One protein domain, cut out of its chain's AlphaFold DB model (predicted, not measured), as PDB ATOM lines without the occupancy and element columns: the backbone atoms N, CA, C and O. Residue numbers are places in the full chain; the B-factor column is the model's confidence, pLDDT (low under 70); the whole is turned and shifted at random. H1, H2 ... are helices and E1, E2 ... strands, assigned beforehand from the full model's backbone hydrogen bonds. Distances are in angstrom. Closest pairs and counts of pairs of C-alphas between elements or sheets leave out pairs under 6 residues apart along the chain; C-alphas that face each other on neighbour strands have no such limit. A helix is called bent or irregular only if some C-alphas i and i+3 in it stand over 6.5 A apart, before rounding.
ATOM      1  N   SER A   9     242.918  10.975 -48.543       25.49
ATOM      2  CA  SER A   9     244.237  10.411 -48.230       25.49
ATOM      3  C   SER A   9     245.380  11.027 -49.047       25.49
ATOM      4  O   SER A   9     245.186  11.411 -50.200       25.49
ATOM      5  N   VAL A  10     246.593  11.045 -48.478       29.65
ATOM      6  CA  VAL A  10     247.843  11.386 -49.185       29.65
ATOM      7  C   VAL A  10     248.323  10.158 -49.968       29.65
ATOM      8  O   VAL A  10     249.148   9.377 -49.506       29.65
ATOM      9  N   THR A  11     247.737   9.931 -51.140       29.27
ATOM     10  CA  THR A  11     247.920   8.682 -51.894       29.27
ATOM     11  C   THR A  11     249.307   8.567 -52.541       29.27
ATOM     12  O   THR A  11     249.594   9.238 -53.534       29.27
ATOM     13  N   THR A  12     250.134   7.627 -52.072       35.55
ATOM     14  CA  THR A  12     251.248   7.075 -52.867       35.55
ATOM     15  C   THR A  12     250.681   6.270 -54.041       35.55
ATOM     16  O   THR A  12     249.960   5.292 -53.835       35.55
ATOM     17  N   HIS A  13     250.999   6.657 -55.277       45.15
ATOM     18  CA  HIS A  13     250.446   6.024 -56.477       45.15
ATOM     19  C   HIS A  13     251.383   4.928 -57.008       45.15
ATOM     20  O   HIS A  13     252.329   5.197 -57.741       45.15
ATOM     21  N   LEU A  14     251.103   3.671 -56.657       44.41
ATOM     22  CA  LEU A  14     251.807   2.506 -57.202       44.41
ATOM     23  C   LEU A  14     251.064   1.953 -58.428       44.41
ATOM     24  O   LEU A  14     249.983   1.381 -58.276       44.41
ATOM     25  N   ILE A  15     251.649   2.055 -59.627       49.07
ATOM     26  CA  ILE A  15     251.093   1.431 -60.838       49.07
ATOM     27  C   ILE A  15     251.925   0.195 -61.201       49.07
ATOM     28  O   ILE A  15     253.017   0.269 -61.767       49.07
ATOM     29  N   VAL A  16     251.387  -0.984 -60.881       39.16
ATOM     30  CA  VAL A  16     251.979  -2.268 -61.283       39.16
ATOM     31  C   VAL A  16     251.543  -2.598 -62.711       39.16
ATOM     32  O   VAL A  16     250.376  -2.905 -62.948       39.16
ATOM     33  N   VAL A  17     252.485  -2.571 -63.659       38.06
ATOM     34  CA  VAL A  17     252.235  -2.880 -65.075       38.06
ATOM     35  C   VAL A  17     252.790  -4.277 -65.370       38.06
ATOM     36  O   VAL A  17     253.991  -4.485 -65.552       38.06
ATOM     37  N   ASN A  18     251.917  -5.284 -65.364       30.89
ATOM     38  CA  ASN A  18     252.336  -6.689 -65.409       30.89
ATOM     39  C   ASN A  18     252.684  -7.160 -66.840       30.89
ATOM     40  O   ASN A  18     251.898  -7.830 -67.512       30.89
ATOM     41  N   LEU A  19     253.869  -6.772 -67.318       31.20
ATOM     42  CA  LEU A  19     254.305  -6.931 -68.709       31.20
ATOM     43  C   LEU A  19     255.013  -8.266 -68.974       31.20
ATOM     44  O   LEU A  19     255.999  -8.618 -68.332       31.20
ATOM     45  N   GLN A 106     256.739  34.637 -50.647       90.10
ATOM     46  CA  GLN A 106     255.456  34.654 -51.355       90.10
ATOM     47  C   GLN A 106     254.444  33.680 -50.736       90.10
ATOM     48  O   GLN A 106     253.260  33.999 -50.644       90.10
ATOM     49  N   ALA A 107     254.898  32.485 -50.356       87.69
ATOM     50  CA  ALA A 107     254.080  31.449 -49.737       87.69
ATOM     51  C   ALA A 107     254.956  30.510 -48.899       87.69
ATOM     52  O   ALA A 107     256.091  30.211 -49.271       87.69
ATOM     53  N   GLU A 108     254.428  30.000 -47.790       89.07
ATOM     54  CA  GLU A 108     255.137  29.047 -46.940       89.07
ATOM     55  C   GLU A 108     254.174  27.996 -46.391       89.07
ATOM     56  O   GLU A 108     253.070  28.310 -45.948       89.07
ATOM     57  N   PHE A 109     254.611  26.739 -46.414       84.53
ATOM     58  CA  PHE A 109     253.893  25.591 -45.878       84.53
ATOM     59  C   PHE A 109     254.865  24.754 -45.028       84.53
ATOM     60  O   PHE A 109     255.350  23.714 -45.489       84.53
ATOM     61  N   PRO A 110     255.215  25.192 -43.801       81.94
ATOM     62  CA  PRO A 110     256.066  24.411 -42.910       81.94
ATOM     63  C   PRO A 110     255.359  23.101 -42.511       81.94
ATOM     64  O   PRO A 110     254.148  23.120 -42.291       81.94
ATOM     65  N   PRO A 111     256.069  21.963 -42.389       82.00
ATOM     66  CA  PRO A 111     257.516  21.770 -42.517       82.00
ATOM     67  C   PRO A 111     257.945  21.282 -43.920       82.00
ATOM     68  O   PRO A 111     258.912  20.535 -44.038       82.00
ATOM     69  N   LEU A 112     257.218  21.638 -44.985       80.96
ATOM     70  CA  LEU A 112     257.416  21.087 -46.333       80.96
ATOM     71  C   LEU A 112     258.238  22.019 -47.240       80.96
ATOM     72  O   LEU A 112     259.313  21.639 -47.708       80.96
ATOM     73  N   VAL A 113     257.739  23.237 -47.489       86.36
ATOM     74  CA  VAL A 113     258.266  24.136 -48.533       86.36
ATOM     75  C   VAL A 113     258.068  25.621 -48.202       86.36
ATOM     76  O   VAL A 113     257.100  25.999 -47.543       86.36
ATOM     77  N   ARG A 114     258.956  26.466 -48.730       89.97
ATOM     78  CA  ARG A 114     258.867  27.930 -48.797       89.97
ATOM     79  C   ARG A 114     259.125  28.388 -50.231       89.97
ATOM     80  O   ARG A 114     260.045  27.897 -50.882       89.97
ATOM     81  N   GLN A 115     258.345  29.351 -50.704       89.76
ATOM     82  CA  GLN A 115     258.515  30.021 -51.990       89.76
ATOM     83  C   GLN A 115     258.721  31.523 -51.768       89.76
ATOM     84  O   GLN A 115     257.940  32.162 -51.065       89.76
ATOM     85  N   TYR A 116     259.749  32.084 -52.395       91.84
ATOM     86  CA  TYR A 116     260.053  33.517 -52.417       91.84
ATOM     87  C   TYR A 116     259.443  34.192 -53.650       91.84
ATOM     88  O   TYR A 116     259.175  33.524 -54.650       91.84
ATOM     89  N   LYS A 117     259.247  35.517 -53.611       89.77
ATOM     90  CA  LYS A 117     258.693  36.285 -54.745       89.77
ATOM     91  C   LYS A 117     259.595  36.293 -55.983       89.77
ATOM     92  O   LYS A 117     259.098  36.515 -57.085       89.77
ATOM     93  N   SER A 118     260.888  36.007 -55.830       89.70
ATOM     94  CA  SER A 118     261.814  35.721 -56.937       89.70
ATOM     95  C   SER A 118     261.453  34.460 -57.734       89.70
ATOM     96  O   SER A 118     261.960  34.254 -58.835       89.70
ATOM     97  N   GLY A 119     260.601  33.590 -57.179       87.25
ATOM     98  CA  GLY A 119     260.354  32.236 -57.667       87.25
ATOM     99  C   GLY A 119     261.288  31.180 -57.061       87.25
ATOM    100  O   GLY A 119     261.089  29.996 -57.325       87.25
ATOM    101  N   ARG A 120     262.269  31.565 -56.229       89.56
ATOM    102  CA  ARG A 120     263.146  30.636 -55.497       89.56
ATOM    103  C   ARG A 120     262.332  29.762 -54.539       89.56
ATOM    104  O   ARG A 120     261.468  30.256 -53.815       89.56
ATOM    105  N   VAL A 121     262.636  28.462 -54.507       90.09
ATOM    106  CA  VAL A 121     261.943  27.469 -53.669       90.09
ATOM    107  C   VAL A 121     262.926  26.789 -52.718       90.09
ATOM    108  O   VAL A 121     263.862  26.113 -53.144       90.09
ATOM    109  N   GLU A 122     262.684  26.923 -51.417       89.94
ATOM    110  CA  GLU A 122     263.352  26.147 -50.372       89.94
ATOM    111  C   GLU A 122     262.450  24.979 -49.962       89.94
ATOM    112  O   GLU A 122     261.313  25.172 -49.538       89.94
ATOM    113  N   ARG A 123     262.955  23.749 -50.070       88.27
ATOM    114  CA  ARG A 123     262.291  22.547 -49.545       88.27
ATOM    115  C   ARG A 123     262.960  22.175 -48.229       88.27
ATOM    116  O   ARG A 123     264.170  21.957 -48.203       88.27
ATOM    117  N   PHE A 124     262.197  22.118 -47.143       83.97
ATOM    118  CA  PHE A 124     262.756  21.826 -45.820       83.97
ATOM    119  C   PHE A 124     263.063  20.335 -45.658       83.97
ATOM    120  O   PHE A 124     264.087  19.971 -45.085       83.97
ATOM    121  N   PHE A 125     262.233  19.467 -46.242       74.67
ATOM    122  CA  PHE A 125     262.408  18.013 -46.214       74.67
ATOM    123  C   PHE A 125     263.366  17.500 -47.315       74.67
ATOM    124  O   PHE A 125     263.096  16.512 -47.993       74.67
ATOM    125  N   ASN A 126     264.489  18.192 -47.527       71.53
ATOM    126  CA  ASN A 126     265.541  17.756 -48.450       71.53
ATOM    127  C   ASN A 126     266.413  16.680 -47.780       71.53
ATOM    128  O   ASN A 126     267.385  16.998 -47.090       71.53
ATOM    129  N   LEU A 127     266.086  15.404 -47.993       78.46
ATOM    130  CA  LEU A 127     266.979  14.304 -47.627       78.46
ATOM    131  C   LEU A 127     268.209  14.280 -48.553       78.46
ATOM    132  O   LEU A 127     268.156  14.708 -49.705       78.46
ATOM    133  N   ALA A 128     269.338  13.769 -48.056       85.86
ATOM    134  CA  ALA A 128     270.536  13.612 -48.878       85.86
ATOM    135  C   ALA A 128     270.307  12.507 -49.937       85.86
ATOM    136  O   ALA A 128     270.017  11.368 -49.554       85.86
ATOM    137  N   PRO A 129     270.438  12.800 -51.246       89.23
ATOM    138  CA  PRO A 129     270.121  11.843 -52.301       89.23
ATOM    139  C   PRO A 129     271.137  10.698 -52.330       89.23
ATOM    140  O   PRO A 129     272.350  10.925 -52.337       89.23
ATOM    141  N   LEU A 130     270.655   9.456 -52.398       93.28
ATOM    142  CA  LEU A 130     271.533   8.289 -52.478       93.28
ATOM    143  C   LEU A 130     272.059   8.084 -53.911       93.28
ATOM    144  O   LEU A 130     271.306   8.253 -54.879       93.28
ATOM    145  N   PRO A 131     273.326   7.673 -54.096       93.90
ATOM    146  CA  PRO A 131     273.846   7.301 -55.409       93.90
ATOM    147  C   PRO A 131     273.189   6.011 -55.925       93.90
ATOM    148  O   PRO A 131     272.765   5.159 -55.147       93.90
ATOM    149  N   ALA A 132     273.133   5.846 -57.248       94.72
ATOM    150  CA  ALA A 132     272.802   4.561 -57.855       94.72
ATOM    151  C   ALA A 132     273.982   3.582 -57.708       94.72
ATOM    152  O   ALA A 132     275.147   3.967 -57.831       94.72
ATOM    153  N   GLY A 133     273.675   2.311 -57.465       94.17
ATOM    154  CA  GLY A 133     274.650   1.252 -57.209       94.17
ATOM    155  C   GLY A 133     273.991  -0.061 -56.785       94.17
ATOM    156  O   GLY A 133     272.770  -0.207 -56.865       94.17
ATOM    157  N   THR A 134     274.803  -1.021 -56.341       95.87
ATOM    158  CA  THR A 134     274.322  -2.292 -55.777       95.87
ATOM    159  C   THR A 134     274.088  -2.144 -54.278       95.87
ATOM    160  O   THR A 134     275.023  -1.840 -53.541       95.87
ATOM    161  N   ASP A 135     272.866  -2.400 -53.822       95.19
ATOM    162  CA  ASP A 135     272.534  -2.450 -52.401       95.19
ATOM    163  C   ASP A 135     273.159  -3.696 -51.735       95.19
ATOM    164  O   ASP A 135     272.928  -4.816 -52.205       95.19
ATOM    165  N   PRO A 136     273.942  -3.551 -50.649       93.94
ATOM    166  CA  PRO A 136     274.668  -4.669 -50.045       93.94
ATOM    167  C   PRO A 136     273.778  -5.615 -49.225       93.94
ATOM    168  O   PRO A 136     274.178  -6.751 -48.985       93.94
ATOM    169  N   ALA A 137     272.590  -5.179 -48.790       94.16
ATOM    170  CA  ALA A 137     271.685  -5.989 -47.971       94.16
ATOM    171  C   ALA A 137     270.779  -6.907 -48.812       94.16
ATOM    172  O   ALA A 137     270.365  -7.970 -48.351       94.16
ATOM    173  N   THR A 138     270.467  -6.503 -50.044       94.16
ATOM    174  CA  THR A 138     269.513  -7.182 -50.936       94.16
ATOM    175  C   THR A 138     270.113  -7.648 -52.263       94.16
ATOM    176  O   THR A 138     269.493  -8.446 -52.968       94.16
ATOM    177  N   GLY A 139     271.291  -7.144 -52.642       94.91
ATOM    178  CA  GLY A 139     271.898  -7.383 -53.954       94.91
ATOM    179  C   GLY A 139     271.162  -6.708 -55.120       94.91
ATOM    180  O   GLY A 139     271.447  -7.022 -56.278       94.91
ATOM    181  N   VAL A 140     270.205  -5.813 -54.848       95.99
ATOM    182  CA  VAL A 140     269.476  -5.063 -55.881       95.99
ATOM    183  C   VAL A 140     270.415  -4.059 -56.543       95.99
ATOM    184  O   VAL A 140     271.071  -3.267 -55.871       95.99
ATOM    185  N   VAL A 141     270.477  -4.083 -57.872       95.48
ATOM    186  CA  VAL A 141     271.299  -3.165 -58.672       95.48
ATOM    187  C   VAL A 141     270.421  -2.023 -59.163       95.48
ATOM    188  O   VAL A 141     269.449  -2.253 -59.883       95.48
ATOM    189  N   SER A 142     270.775  -0.791 -58.804       95.63
ATOM    190  CA  SER A 142     270.069   0.416 -59.233       95.63
ATOM    191  C   SER A 142     270.838   1.213 -60.295       95.63
ATOM    192  O   SER A 142     272.067   1.155 -60.370       95.63
ATOM    193  N   LYS A 143     270.112   1.941 -61.157       94.36
ATOM    194  CA  LYS A 143     270.682   2.747 -62.253       94.36
ATOM    195  C   LYS A 143     269.830   3.972 -62.562       94.36
ATOM    196  O   LYS A 143     268.643   3.823 -62.831       94.36
ATOM    197  N   ASP A 144     270.466   5.130 -62.694       95.42
ATOM    198  CA  ASP A 144     269.820   6.334 -63.220       95.42
ATOM    199  C   ASP A 144     269.858   6.364 -64.763       95.42
ATOM    200  O   ASP A 144     270.894   6.122 -65.398       95.42
ATOM    201  N   VAL A 145     268.714   6.647 -65.387       94.99
ATOM    202  CA  VAL A 145     268.521   6.696 -66.849       94.99
ATOM    203  C   VAL A 145     267.664   7.887 -67.251       94.99
ATOM    204  O   VAL A 145     266.758   8.262 -66.518       94.99
ATOM    205  N   VAL A 146     267.936   8.474 -68.415       94.13
ATOM    206  CA  VAL A 146     267.077   9.517 -68.994       94.13
ATOM    207  C   VAL A 146     265.972   8.837 -69.799       94.13
ATOM    208  O   VAL A 146     266.262   7.991 -70.642       94.13
ATOM    209  N   VAL A 147     264.724   9.201 -69.514       92.49
ATOM    210  CA  VAL A 147     263.512   8.694 -70.171       92.49
ATOM    211  C   VAL A 147     263.255   9.498 -71.441       92.49
ATOM    212  O   VAL A 147     263.192   8.918 -72.524       92.49
ATOM    213  N   ASP A 148     263.200  10.826 -71.308       89.16
ATOM    214  CA  ASP A 148     263.131  11.768 -72.422       89.16
ATOM    215  C   ASP A 148     264.196  12.881 -72.267       89.16
ATOM    216  O   ASP A 148     264.158  13.669 -71.317       89.16
ATOM    217  N   PRO A 149     265.159  12.984 -73.202       87.11
ATOM    218  CA  PRO A 149     266.138  14.069 -73.225       87.11
ATOM    219  C   PRO A 149     265.591  15.469 -73.558       87.11
ATOM    220  O   PRO A 149     266.368  16.421 -73.453       87.11
ATOM    221  N   ALA A 150     264.338  15.627 -74.010       87.94
ATOM    222  CA  ALA A 150     263.776  16.932 -74.379       87.94
ATOM    223  C   ALA A 150     263.185  17.693 -73.177       87.94
ATOM    224  O   ALA A 150     263.496  18.869 -72.985       87.94
ATOM    225  N   THR A 151     262.388  17.016 -72.350       87.01
ATOM    226  CA  THR A 151     261.904  17.467 -71.033       87.01
ATOM    227  C   THR A 151     262.984  17.370 -69.955       87.01
ATOM    228  O   THR A 151     262.974  18.142 -68.997       87.01
ATOM    229  N   GLY A 152     263.921  16.427 -70.102       89.39
ATOM    230  CA  GLY A 152     264.874  16.050 -69.058       89.39
ATOM    231  C   GLY A 152     264.335  15.000 -68.079       89.39
ATOM    232  O   GLY A 152     265.025  14.691 -67.103       89.39
ATOM    233  N   LEU A 153     263.143  14.442 -68.336       93.34
ATOM    234  CA  LEU A 153     262.532  13.373 -67.549       93.34
ATOM    235  C   LEU A 153     263.481  12.177 -67.425       93.34
ATOM    236  O   LEU A 153     264.085  11.713 -68.397       93.34
ATOM    237  N   TRP A 154     263.608  11.651 -66.212       94.72
ATOM    238  CA  TRP A 154     264.541  10.579 -65.895       94.72
ATOM    239  C   TRP A 154     263.979   9.660 -64.810       94.72
ATOM    240  O   TRP A 154     262.988   9.971 -64.148       94.72
ATOM    241  N   ALA A 155     264.600   8.495 -64.656       95.77
ATOM    242  CA  ALA A 155     264.163   7.468 -63.727       95.77
ATOM    243  C   ALA A 155     265.347   6.788 -63.033       95.77
ATOM    244  O   ALA A 155     266.423   6.646 -63.625       95.77
ATOM    245  N   ARG A 156     265.119   6.282 -61.816       95.82
ATOM    246  CA  ARG A 156     265.963   5.254 -61.199       95.82
ATOM    247  C   ARG A 156     265.332   3.880 -61.402       95.82
ATOM    248  O   ARG A 156     264.250   3.577 -60.906       95.82
ATOM    249  N   LEU A 157     266.042   3.033 -62.134       95.69
ATOM    250  CA  LEU A 157     265.744   1.615 -62.292       95.69
ATOM    251  C   LEU A 157     266.271   0.839 -61.083       95.69
ATOM    252  O   LEU A 157     267.341   1.168 -60.573       95.69
ATOM    253  N   PHE A 158     265.576  -0.227 -60.697       95.51
ATOM    254  CA  PHE A 158     265.980  -1.167 -59.650       95.51
ATOM    255  C   PHE A 158     265.776  -2.604 -60.147       95.51
ATOM    256  O   PHE A 158     264.654  -3.005 -60.470       95.51
ATOM    257  N   LEU A 159     266.859  -3.378 -60.218       93.81
ATOM    258  CA  LEU A 159     266.904  -4.720 -60.796       93.81
ATOM    259  C   LEU A 159     267.310  -5.759 -59.728       93.81
ATOM    260  O   LEU A 159     268.367  -5.601 -59.114       93.81
ATOM    261  N   PRO A 160     266.539  -6.842 -59.512       93.75
ATOM    262  CA  PRO A 160     266.862  -7.844 -58.504       93.75
ATOM    263  C   PRO A 160     268.050  -8.716 -58.929       93.75
ATOM    264  O   PRO A 160     268.267  -8.972 -60.122       93.75
ATOM    265  N   ALA A 161     268.799  -9.206 -57.938       88.08
ATOM    266  CA  ALA A 161     269.959 -10.072 -58.131       88.08
ATOM    267  C   ALA A 161     269.630 -11.326 -58.970       88.08
ATOM    268  O   ALA A 161     268.542 -11.896 -58.884       88.08
ATOM    269  N   GLY A 162     270.576 -11.768 -59.808       80.35
ATOM    270  CA  GLY A 162     270.451 -13.003 -60.600       80.35
ATOM    271  C   GLY A 162     269.414 -12.979 -61.738       80.35
ATOM    272  O   GLY A 162     269.241 -13.979 -62.434       80.35
ATOM    273  N   SER A 163     268.747 -11.848 -61.984       74.91
ATOM    274  CA  SER A 163     267.644 -11.699 -62.953       74.91
ATOM    275  C   SER A 163     268.004 -11.885 -64.439       74.91
ATOM    276  O   SER A 163     267.109 -11.918 -65.282       74.91
ATOM    277  N   HIS A 164     269.285 -12.072 -64.777       64.33
ATOM    278  CA  HIS A 164     269.863 -12.039 -66.134       64.33
ATOM    279  C   HIS A 164     269.257 -12.983 -67.198       64.33
ATOM    280  O   HIS A 164     269.681 -12.929 -68.351       64.33
ATOM    281  N   ARG A 165     268.321 -13.876 -66.845       57.75
ATOM    282  CA  ARG A 165     267.695 -14.850 -67.764       57.75
ATOM    283  C   ARG A 165     266.171 -14.984 -67.626       57.75
ATOM    284  O   ARG A 165     265.600 -15.917 -68.184       57.75
ATOM    285  N   LYS A 166     265.495 -14.100 -66.884       69.33
ATOM    286  CA  LYS A 166     264.034 -14.159 -66.683       69.33
ATOM    287  C   LYS A 166     263.355 -12.872 -67.152       69.33
ATOM    288  O   LYS A 166     263.901 -11.783 -66.993       69.33
ATOM    289  N   LYS A 167     262.131 -12.996 -67.681       81.74
ATOM    290  CA  LYS A 167     261.188 -11.868 -67.701       81.74
ATOM    291  C   LYS A 167     260.871 -11.513 -66.246       81.74
ATOM    292  O   LYS A 167     260.661 -12.426 -65.449       81.74
ATOM    293  N   LEU A 168     260.807 -10.228 -65.924       85.92
ATOM    294  CA  LEU A 168     260.309  -9.737 -64.638       85.92
ATOM    295  C   LEU A 168     259.048  -8.902 -64.902       85.92
ATOM    296  O   LEU A 168     259.034  -8.189 -65.909       85.92
ATOM    297  N   PRO A 169     258.035  -8.928 -64.019       88.81
ATOM    298  CA  PRO A 169     257.002  -7.897 -64.006       88.81
ATOM    299  C   PRO A 169     257.639  -6.520 -63.793       88.81
ATOM    300  O   PRO A 169     258.671  -6.413 -63.121       88.81
ATOM    301  N   VAL A 170     257.014  -5.473 -64.334       90.47
ATOM    302  CA  VAL A 170     257.468  -4.088 -64.176       90.47
ATOM    303  C   VAL A 170     256.558  -3.368 -63.182       90.47
ATOM    304  O   VAL A 170     255.333  -3.461 -63.233       90.47
ATOM    305  N   VAL A 171     257.164  -2.645 -62.253       91.50
ATOM    306  CA  VAL A 171     256.478  -1.755 -61.319       91.50
ATOM    307  C   VAL A 171     256.931  -0.342 -61.634       91.50
ATOM    308  O   VAL A 171     258.110  -0.033 -61.470       91.50
ATOM    309  N   VAL A 172     256.014   0.510 -62.087       93.51
ATOM    310  CA  VAL A 172     256.308   1.934 -62.251       93.51
ATOM    311  C   VAL A 172     255.888   2.633 -60.962       93.51
ATOM    312  O   VAL A 172     254.765   2.471 -60.474       93.51
ATOM    313  N   TYR A 173     256.842   3.331 -60.357       93.57
ATOM    314  CA  TYR A 173     256.708   3.979 -59.065       93.57
ATOM    315  C   TYR A 173     256.860   5.487 -59.223       93.57
ATOM    316  O   TYR A 173     257.778   5.973 -59.887       93.57
ATOM    317  N   TYR A 174     255.980   6.211 -58.547       90.84
ATOM    318  CA  TYR A 174     256.055   7.651 -58.368       90.84
ATOM    319  C   TYR A 174     256.187   7.872 -56.863       90.84
ATOM    320  O   TYR A 174     255.502   7.201 -56.082       90.84
ATOM    321  N   HIS A 175     257.084   8.770 -56.458       89.81
ATOM    322  CA  HIS A 175     257.152   9.193 -55.061       89.81
ATOM    323  C   HIS A 175     255.876   9.969 -54.670       89.81
ATOM    324  O   HIS A 175     254.928  10.068 -55.452       89.81
ATOM    325  N   GLY A 176     255.765  10.380 -53.408       79.63
ATOM    326  CA  GLY A 176     254.498  10.837 -52.846       79.63
ATOM    327  C   GLY A 176     254.402  12.355 -52.764       79.63
ATOM    328  O   GLY A 176     254.513  13.088 -53.748       79.63
ATOM    329  N   ASP A 177     254.170  12.808 -51.532       83.32
ATOM    330  CA  ASP A 177     254.615  14.126 -51.080       83.32
ATOM    331  C   ASP A 177     254.023  15.310 -51.881       83.32
ATOM    332  O   ASP A 177     254.651  16.341 -52.146       83.32
ATOM    333  N   ALA A 178     252.747  15.125 -52.243       84.01
ATOM    334  CA  ALA A 178     251.832  16.100 -52.840       84.01
ATOM    335  C   ALA A 178     252.290  16.739 -54.168       84.01
ATOM    336  O   ALA A 178     251.781  17.798 -54.531       84.01
ATOM    337  N   TYR A 179     253.213  16.106 -54.903       88.22
ATOM    338  CA  TYR A 179     253.874  16.673 -56.094       88.22
ATOM    339  C   TYR A 179     254.692  17.952 -55.817       88.22
ATOM    340  O   TYR A 179     255.037  18.679 -56.749       88.22
ATOM    341  N   VAL A 180     255.005  18.234 -54.547       87.34
ATOM    342  CA  VAL A 180     255.741  19.437 -54.118       87.34
ATOM    343  C   VAL A 180     257.154  19.091 -53.658       87.34
ATOM    344  O   VAL A 180     258.080  19.852 -53.930       87.34
ATOM    345  N   ILE A 181     257.348  17.954 -52.984       86.73
ATOM    346  CA  ILE A 181     258.652  17.474 -52.491       86.73
ATOM    347  C   ILE A 181     258.866  15.991 -52.865       86.73
ATOM    348  O   ILE A 181     258.112  15.432 -53.663       86.73
ATOM    349  N   GLY A 182     259.902  15.367 -52.301       88.01
ATOM    350  CA  GLY A 182     260.275  13.975 -52.563       88.01
ATOM    351  C   GLY A 182     261.133  13.796 -53.821       88.01
ATOM    352  O   GLY A 182     261.291  14.719 -54.625       88.01
ATOM    353  N   SER A 183     261.698  12.600 -53.979       91.73
ATOM    354  CA  SER A 183     262.537  12.207 -55.112       91.73
ATOM    355  C   SER A 183     262.582  10.683 -55.311       91.73
ATOM    356  O   SER A 183     262.473   9.893 -54.365       91.73
ATOM    357  N   ALA A 184     262.850  10.254 -56.549       93.32
ATOM    358  CA  ALA A 184     263.210   8.879 -56.907       93.32
ATOM    359  C   ALA A 184     264.522   8.387 -56.253       93.32
ATOM    360  O   ALA A 184     264.807   7.184 -56.268       93.32
ATOM    361  N   VAL A 185     265.333   9.297 -55.697       94.11
ATOM    362  CA  VAL A 185     266.646   8.998 -55.097       94.11
ATOM    363  C   VAL A 185     266.747   9.325 -53.606       94.11
ATOM    364  O   VAL A 185     267.821   9.161 -53.022       94.11
ATOM    365  N   ASP A 186     265.635   9.713 -52.977       90.99
ATOM    366  CA  ASP A 186     265.554   9.862 -51.524       90.99
ATOM    367  C   ASP A 186     265.830   8.529 -50.805       90.99
ATOM    368  O   ASP A 186     265.410   7.471 -51.289       90.99
ATOM    369  N   PRO A 187     266.449   8.547 -49.606       92.23
ATOM    370  CA  PRO A 187     266.687   7.348 -48.806       92.23
ATOM    371  C   PRO A 187     265.436   6.495 -48.559       92.23
ATOM    372  O   PRO A 187     265.514   5.268 -48.623       92.23
ATOM    373  N   MET A 188     264.277   7.127 -48.333       89.49
ATOM    374  CA  MET A 188     263.012   6.421 -48.089       89.49
ATOM    375  C   MET A 188     262.507   5.708 -49.350       89.49
ATOM    376  O   MET A 188     262.242   4.506 -49.307       89.49
ATOM    377  N   THR A 189     262.459   6.413 -50.487       90.95
ATOM    378  CA  THR A 189     262.112   5.843 -51.800       90.95
ATOM    379  C   THR A 189     263.054   4.701 -52.176       90.95
ATOM    380  O   THR A 189     262.615   3.611 -52.545       90.95
ATOM    381  N   HIS A 190     264.363   4.921 -52.039       93.62
ATOM    382  CA  HIS A 190     265.390   3.954 -52.409       93.62
ATOM    383  C   HIS A 190     265.345   2.693 -51.531       93.62
ATOM    384  O   HIS A 190     265.347   1.579 -52.057       93.62
ATOM    385  N   GLY A 191     265.226   2.851 -50.207       94.66
ATOM    386  CA  GLY A 191     265.102   1.735 -49.269       94.66
ATOM    387  C   GLY A 191     263.815   0.929 -49.468       94.66
ATOM    388  O   GLY A 191     263.860  -0.305 -49.497       94.66
ATOM    389  N   TYR A 192     262.680   1.606 -49.686       93.31
ATOM    390  CA  TYR A 192     261.409   0.960 -50.025       93.31
ATOM    391  C   TYR A 192     261.523   0.120 -51.304       93.31
ATOM    392  O   TYR A 192     261.116  -1.043 -51.318       93.31
ATOM    393  N   LEU A 193     262.117   0.673 -52.366       95.92
ATOM    394  CA  LEU A 193     262.211  -0.007 -53.656       95.92
ATOM    395  C   LEU A 193     263.233  -1.147 -53.670       95.92
ATOM    396  O   LEU A 193     262.922  -2.189 -54.244       95.92
ATOM    397  N   ASN A 194     264.373  -1.032 -52.977       95.77
ATOM    398  CA  ASN A 194     265.281  -2.168 -52.759       95.77
ATOM    399  C   ASN A 194     264.538  -3.324 -52.063       95.77
ATOM    400  O   ASN A 194     264.555  -4.460 -52.542       95.77
ATOM    401  N   ALA A 195     263.809  -3.035 -50.978       95.27
ATOM    402  CA  ALA A 195     263.046  -4.040 -50.240       95.27
ATOM    403  C   ALA A 195     261.893  -4.651 -51.062       95.27
ATOM    404  O   ALA A 195     261.662  -5.862 -50.982       95.27
ATOM    405  N   LEU A 196     261.180  -3.848 -51.860       94.67
ATOM    406  CA  LEU A 196     260.102  -4.308 -52.742       94.67
ATOM    407  C   LEU A 196     260.642  -5.211 -53.859       94.67
ATOM    408  O   LEU A 196     260.143  -6.320 -54.046       94.67
ATOM    409  N   VAL A 197     261.680  -4.765 -54.570       95.46
ATOM    410  CA  VAL A 197     262.301  -5.495 -55.684       95.46
ATOM    411  C   VAL A 197     262.882  -6.828 -55.221       95.46
ATOM    412  O   VAL A 197     262.632  -7.854 -55.859       95.46
ATOM    413  N   ALA A 198     263.577  -6.844 -54.081       94.75
ATOM    414  CA  ALA A 198     264.146  -8.059 -53.505       94.75
ATOM    415  C   ALA A 198     263.076  -9.082 -53.085       94.75
ATOM    416  O   ALA A 198     263.220 -10.271 -53.362       94.75
ATOM    417  N   LYS A 199     261.985  -8.633 -52.445       94.20
ATOM    418  CA  LYS A 199     260.912  -9.521 -51.953       94.20
ATOM    419  C   LYS A 199     259.958  -9.996 -53.050       94.20
ATOM    420  O   LYS A 199     259.443 -11.107 -52.959       94.20
ATOM    421  N   ALA A 200     259.692  -9.167 -54.059       92.74
ATOM    422  CA  ALA A 200     258.715  -9.464 -55.106       92.74
ATOM    423  C   ALA A 200     259.327 -10.020 -56.406       92.74
ATOM    424  O   ALA A 200     258.596 -10.586 -57.217       92.74
ATOM    425  N   GLY A 201     260.640  -9.869 -56.628       92.08
ATOM    426  CA  GLY A 201     261.306 -10.328 -57.853       92.08
ATOM    427  C   GLY A 201     260.890  -9.549 -59.109       92.08
ATOM    428  O   GLY A 201     260.810 -10.121 -60.194       92.08
ATOM    429  N   VAL A 202     260.593  -8.257 -58.956       92.43
ATOM    430  CA  VAL A 202     260.125  -7.350 -60.020       92.43
ATOM    431  C   VAL A 202     261.232  -6.396 -60.459       92.43
ATOM    432  O   VAL A 202     262.153  -6.136 -59.696       92.43
ATOM    433  N   LEU A 203     261.139  -5.829 -61.662       92.91
ATOM    434  CA  LEU A 203     261.870  -4.602 -61.989       92.91
ATOM    435  C   LEU A 203     261.057  -3.415 -61.461       92.91
ATOM    436  O   LEU A 203     259.883  -3.307 -61.814       92.91
ATOM    437  N   ALA A 204     261.661  -2.508 -60.691       94.95
ATOM    438  CA  ALA A 204     261.027  -1.224 -60.383       94.95
ATOM    439  C   ALA A 204     261.639  -0.075 -61.199       94.95
ATOM    440  O   ALA A 204     262.838  -0.060 -61.487       94.95
ATOM    441  N   VAL A 205     260.791   0.883 -61.567       95.78
ATOM    442  CA  VAL A 205     261.114   2.095 -62.324       95.78
ATOM    443  C   VAL A 205     260.563   3.282 -61.538       95.78
ATOM    444  O   VAL A 205     259.369   3.557 -61.606       95.78
ATOM    445  N   ALA A 206     261.410   3.957 -60.763       95.98
ATOM    446  CA  ALA A 206     261.041   5.177 -60.052       95.98
ATOM    447  C   ALA A 206     261.229   6.384 -60.971       95.98
ATOM    448  O   ALA A 206     262.366   6.672 -61.340       95.98
ATOM    449  N   LEU A 207     260.153   7.072 -61.351       94.78
ATOM    450  CA  LEU A 207     260.262   8.317 -62.117       94.78
ATOM    451  C   LEU A 207     260.595   9.489 -61.190       94.78
ATOM    452  O   LEU A 207     260.009   9.605 -60.114       94.78
ATOM    453  N   GLU A 208     261.469  10.383 -61.645       94.60
ATOM    454  CA  GLU A 208     261.603  11.725 -61.080       94.60
ATOM    455  C   GLU A 208     260.851  12.708 -61.984       94.60
ATOM    456  O   GLU A 208     261.357  13.125 -63.028       94.60
ATOM    457  N   TYR A 209     259.623  13.037 -61.590       93.42
ATOM    458  CA  TYR A 209     258.765  13.986 -62.293       93.42
ATOM    459  C   TYR A 209     258.981  15.424 -61.794       93.42
ATOM    460  O   TYR A 209     259.481  15.671 -60.696       93.42
ATOM    461  N   ARG A 210     258.587  16.393 -62.618       94.03
ATOM    462  CA  ARG A 210     258.626  17.831 -62.339       94.03
ATOM    463  C   ARG A 210     257.721  18.195 -61.153       94.03
ATOM    464  O   ARG A 210     256.560  17.795 -61.110       94.03
ATOM    465  N   LEU A 211     258.250  18.981 -60.210       91.11
ATOM    466  CA  LEU A 211     257.569  19.355 -58.962       91.11
ATOM    467  C   LEU A 211     257.014  20.781 -58.980       91.11
ATOM    468  O   LEU A 211     257.596  21.692 -59.569       91.11
ATOM    469  N   ALA A 212     255.923  20.978 -58.247       89.06
ATOM    470  CA  ALA A 212     255.392  22.286 -57.899       89.06
ATOM    471  C   ALA A 212     256.205  22.929 -56.745       89.06
ATOM    472  O   ALA A 212     256.768  22.203 -55.918       89.06
ATOM    473  N   PRO A 213     256.228  24.273 -56.627       89.30
ATOM    474  CA  PRO A 213     255.528  25.251 -57.466       89.30
ATOM    475  C   PRO A 213     256.250  25.637 -58.772       89.30
ATOM    476  O   PRO A 213     255.639  26.322 -59.586       89.30
ATOM    477  N   GLU A 214     257.494  25.207 -59.013       90.28
ATOM    478  CA  GLU A 214     258.247  25.533 -60.241       90.28
ATOM    479  C   GLU A 214     257.572  24.983 -61.508       90.28
ATOM    480  O   GLU A 214     257.571  25.618 -62.566       90.28
ATOM    481  N   HIS A 215     256.960  23.806 -61.388       91.30
ATOM    482  CA  HIS A 215     256.186  23.149 -62.430       91.30
ATOM    483  C   HIS A 215     254.824  22.708 -61.868       91.30
ATOM    484  O   HIS A 215     254.674  21.577 -61.401       91.30
ATOM    485  N   PRO A 216     253.812  23.597 -61.878       90.09
ATOM    486  CA  PRO A 216     252.462  23.258 -61.444       90.09
ATOM    487  C   PRO A 216     251.852  22.110 -62.260       90.09
ATOM    488  O   PRO A 216     252.226  21.854 -63.408       90.09
ATOM    489  N   LEU A 217     250.848  21.443 -61.685       88.88
ATOM    490  CA  LEU A 217     250.037  20.468 -62.416       88.88
ATOM    491  C   LEU A 217     249.411  21.136 -63.663       88.88
ATOM    492  O   LEU A 217     248.931  22.267 -63.556       88.88
ATOM    493  N   PRO A 218     249.403  20.469 -64.835       93.45
ATOM    494  CA  PRO A 218     249.533  19.023 -65.023       93.45
ATOM    495  C   PRO A 218     250.957  18.473 -65.230       93.45
ATOM    496  O   PRO A 218     251.062  17.282 -65.502       93.45
ATOM    497  N   ALA A 219     252.036  19.255 -65.079       92.85
ATOM    498  CA  ALA A 219     253.404  18.838 -65.439       92.85
ATOM    499  C   ALA A 219     253.817  17.440 -64.920       92.85
ATOM    500  O   ALA A 219     254.283  16.601 -65.688       92.85
ATOM    501  N   ALA A 220     253.567  17.145 -63.639       90.29
ATOM    502  CA  ALA A 220     253.849  15.827 -63.066       90.29
ATOM    503  C   ALA A 220     253.037  14.684 -63.714       90.29
ATOM    504  O   ALA A 220     253.526  13.564 -63.822       90.29
ATOM    505  N   TYR A 221     251.806  14.941 -64.170       91.49
ATOM    506  CA  TYR A 221     250.965  13.943 -64.843       91.49
ATOM    507  C   TYR A 221     251.418  13.664 -66.280       91.49
ATOM    508  O   TYR A 221     251.312  12.526 -66.735       91.49
ATOM    509  N   GLU A 222     251.939  14.678 -66.977       93.39
ATOM    510  CA  GLU A 222     252.578  14.523 -68.292       93.39
ATOM    511  C   GLU A 222     253.791  13.589 -68.171       93.39
ATOM    512  O   GLU A 222     253.864  12.572 -68.860       93.39
ATOM    513  N   ASP A 223     254.674  13.883 -67.210       93.11
ATOM    514  CA  ASP A 223     255.886  13.110 -66.919       93.11
ATOM    515  C   ASP A 223     255.576  11.664 -66.514       93.11
ATOM    516  O   ASP A 223     256.200  10.714 -66.996       93.11
ATOM    517  N   ILE A 224     254.577  11.478 -65.644       92.15
ATOM    518  CA  ILE A 224     254.103  10.155 -65.230       92.15
ATOM    519  C   ILE A 224     253.541   9.385 -66.430       92.15
ATOM    520  O   ILE A 224     253.864   8.207 -66.604       92.15
ATOM    521  N   GLY A 225     252.742  10.029 -67.287       90.52
ATOM    522  CA  GLY A 225     252.193   9.418 -68.497       90.52
ATOM    523  C   GLY A 225     253.278   8.979 -69.483       90.52
ATOM    524  O   GLY A 225     253.274   7.831 -69.938       90.52
ATOM    525  N   GLU A 226     254.241   9.857 -69.770       90.73
ATOM    526  CA  GLU A 226     255.359   9.564 -70.667       90.73
ATOM    527  C   GLU A 226     256.261   8.454 -70.115       90.73
ATOM    528  O   GLU A 226     256.520   7.472 -70.817       90.73
ATOM    529  N   GLY A 227     256.679   8.547 -68.849       89.49
ATOM    530  CA  GLY A 227     257.536   7.544 -68.220       89.49
ATOM    531  C   GLY A 227     256.870   6.175 -68.082       89.49
ATOM    532  O   GLY A 227     257.526   5.160 -68.330       89.49
ATOM    533  N   THR A 228     255.561   6.123 -67.799       89.35
ATOM    534  CA  THR A 228     254.786   4.868 -67.829       89.35
ATOM    535  C   THR A 228     254.801   4.258 -69.228       89.35
ATOM    536  O   THR A 228     255.164   3.096 -69.403       89.35
ATOM    537  N   ALA A 229     254.446   5.049 -70.246       88.68
ATOM    538  CA  ALA A 229     254.368   4.572 -71.621       88.68
ATOM    539  C   ALA A 229     255.750   4.220 -72.202       88.68
ATOM    540  O   ALA A 229     255.842   3.389 -73.101       88.68
ATOM    541  N   GLY A 230     256.827   4.860 -71.745       86.94
ATOM    542  CA  GLY A 230     258.201   4.523 -72.122       86.94
ATOM    543  C   GLY A 230     258.688   3.224 -71.469       86.94
ATOM    544  O   GLY A 230     259.296   2.398 -72.151       86.94
ATOM    545  N   ALA A 231     258.356   3.010 -70.188       87.16
ATOM    546  CA  ALA A 231     258.665   1.775 -69.465       87.16
ATOM    547  C   ALA A 231     257.941   0.555 -70.057       87.16
ATOM    548  O   ALA A 231     258.520  -0.532 -70.105       87.16
ATOM    549  N   ASP A 232     256.705   0.760 -70.528       83.38
ATOM    550  CA  ASP A 232     255.903  -0.220 -71.268       83.38
ATOM    551  C   ASP A 232     256.531  -0.601 -72.617       83.38
ATOM    552  O   ASP A 232     256.657  -1.786 -72.924       83.38
ATOM    553  N   ARG A 233     256.983   0.394 -73.395       83.11
ATOM    554  CA  ARG A 233     257.570   0.192 -74.731       83.11
ATOM    555  C   ARG A 233     258.922  -0.524 -74.691       83.11
ATOM    556  O   ARG A 233     259.025  -1.637 -75.198       83.11
ATOM    557  N   ASP A 234     259.956   0.116 -74.137       85.64
ATOM    558  CA  ASP A 234     261.256  -0.510 -73.850       85.64
ATOM    559  C   ASP A 234     262.145   0.395 -72.979       85.64
ATOM    560  O   ASP A 234     262.934   1.200 -73.486       85.64
ATOM    561  N   TRP A 235     262.111   0.200 -71.659       81.89
ATOM    562  CA  TRP A 235     263.034   0.871 -70.734       81.89
ATOM    563  C   TRP A 235     264.520   0.569 -71.003       81.89
ATOM    564  O   TRP A 235     265.392   1.299 -70.533       81.89
ATOM    565  N   ARG A 236     264.854  -0.517 -71.720       82.90
ATOM    566  CA  ARG A 236     266.250  -0.923 -71.973       82.90
ATOM    567  C   ARG A 236     266.919  -0.039 -73.022       82.90
ATOM    568  O   ARG A 236     268.147   0.054 -73.023       82.90
ATOM    569  N   SER A 237     266.121   0.621 -73.862       86.34
ATOM    570  CA  SER A 237     266.560   1.649 -74.806       86.34
ATOM    571  C   SER A 237     267.032   2.942 -74.123       86.34
ATOM    572  O   SER A 237     267.795   3.704 -74.719       86.34
ATOM    573  N   TRP A 238     266.625   3.188 -72.869       86.50
ATOM    574  CA  TRP A 238     266.902   4.439 -72.165       86.50
ATOM    575  C   TRP A 238     268.405   4.635 -71.858       86.50
ATOM    576  O   TRP A 238     269.031   3.794 -71.186       86.50
ATOM    577  N   PRO A 239     269.020   5.752 -72.298       85.54
ATOM    578  CA  PRO A 239     270.425   6.038 -72.031       85.54
ATOM    579  C   PRO A 239     270.687   6.248 -70.533       85.54
ATOM    580  O   PRO A 239     269.840   6.731 -69.784       85.54
ATOM    581  N   ALA A 240     271.892   5.897 -70.074       84.52
ATOM    582  CA  ALA A 240     272.313   6.198 -68.703       84.52
ATOM    583  C   ALA A 240     272.382   7.712 -68.461       84.52
ATOM    584  O   ALA A 240     272.894   8.457 -69.297       84.52
ATOM    585  N   ARG A 241     271.939   8.136 -67.278       80.97
ATOM    586  CA  ARG A 241     272.196   9.474 -66.741       80.97
ATOM    587  C   ARG A 241     273.561   9.458 -66.042       80.97
ATOM    588  O   ARG A 241     273.887   8.476 -65.383       80.97
ATOM    589  N   ASP A 242     274.355  10.522 -66.171       72.83
ATOM    590  CA  ASP A 242     275.548  10.728 -65.330       72.83
ATOM    591  C   ASP A 242     275.147  11.625 -64.147       72.83
ATOM    592  O   ASP A 242     274.859  12.804 -64.381       72.83
ATOM    593  N   PRO A 243     275.126  11.124 -62.895       58.46
ATOM    594  CA  PRO A 243     274.754  11.924 -61.726       58.46
ATOM    595  C   PRO A 243     275.617  13.180 -61.528       58.46
ATOM    596  O   PRO A 243     275.174  14.131 -60.892       58.46
ATOM    597  N   ARG A 244     276.828  13.225 -62.106       53.44
ATOM    598  CA  ARG A 244     277.740  14.381 -62.016       53.44
ATOM    599  C   ARG A 244     277.332  15.558 -62.908       53.44
ATOM    600  O   ARG A 244     277.913  16.630 -62.790       53.44
ATOM    601  N   ARG A 245     276.328  15.395 -63.777       55.99
ATOM    602  CA  ARG A 245     275.688  16.483 -64.545       55.99
ATOM    603  C   ARG A 245     274.421  16.950 -63.817       55.99
ATOM    604  O   ARG A 245     273.316  16.860 -64.347       55.99
ATOM    605  N   GLY A 246     274.587  17.327 -62.551       45.39
ATOM    606  CA  GLY A 246     273.492  17.475 -61.595       45.39
ATOM    607  C   GLY A 246     272.560  18.662 -61.861       45.39
ATOM    608  O   GLY A 246     273.021  19.778 -62.054       45.39
TER     609      GLY A 246
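This is residues 9 to 19 and 106 to 246 of the 292 residues of the protein "Putative carboxylesterase 2" of Zea mays (UniProt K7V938). A strongly twisted sheet of five strands, E1, E7, E8, E6 and E5, is a slab between two helices, with H1 over one face and H2 over the other. A small separate sheet of E2, E3 and E4 makes a head at one end of the longest axis. The printed part has 152 residues, with two named helices and eight named strands in the order E1 E2 E3 E4 E5 E6 E7 H1 E8 H2. The larger sheet is mixed and the smaller antiparallel; the class is mixed, helices and strands, with under half of the residues in named elements. The whole is compact, with a radius of gyration of the C-alphas of 15.7 A and spans of 53 by 36 by 31 A.

E1, residues 14 to 17, is an edge strand antiparallel to E7, residues 170 to 174, with N 17 and O 170 3.0 A apart. E2, residues 106 to 109, E3, residues 113 to 116, and E4, residues 121 to 123, form a meander, each strand the antiparallel neighbour of the one before, in two hairpins; N 115 and O 107 are 2.8 A apart, as are N 114 and O 122. E5, residues 141 to 146, the other edge strand of the larger sheet, makes a hairpin with E6, residues 154 to 159, with N 143 and O 157 2.9 A apart. E8, residues 203 to 208, is antiparallel to E6, with N 156 and O 206 2.8 A apart, and parallel to E7, with N 171 and O 203 2.8 A apart. H1, residues 187 to 200, completes the strand-helix-strand unit E7, H1, E8, two parallel neighbour strands with a helix between and a right-handed crossover. H1 is on the larger sheet at a height of 8.9 A, over E8 and E6, and runs along the strands, at 17 degrees to E8 on the local plane; its closest C-alphas to E8 are those of Val 197 and Leu 203, 6.4 A. H2, residues 219 to 237, is on the opposite face, giving three layers, helices on both faces of a sheet; its closest C-alphas to E7 are those of Thr 228 and Val 172, 6.5 A. H2 has a kink of 71 degrees near residue 231 and is irregular, with C-alphas 233 and 236 9.2 A apart. H1 and H2 are apart. Every O i to N i+4 pair is within hydrogen-bond range in H1, and 12 of 15 in H2.

E1 begins at C-alpha 14, (251.807, 2.506, -57.202). From first to last C-alpha E5 measures 16.9 A, E6 16.3 A, E8 16.4 A, H1 19.6 A and H2 23.6 A. H2 ends at C-alpha 237, (266.560, 1.649, -74.806).

The C-alphas farthest apart, of Gln 106 and Arg 165, are 53.6 A apart. Residues 20 to 105 are not printed, and C-alphas 19 and 106 are 45.1 A apart across this cut. The links E4 to E5 and E7 to H1 are long. The pLDDT is under 70 in residues 9 to 19, 164 to 166 and 243 to 246.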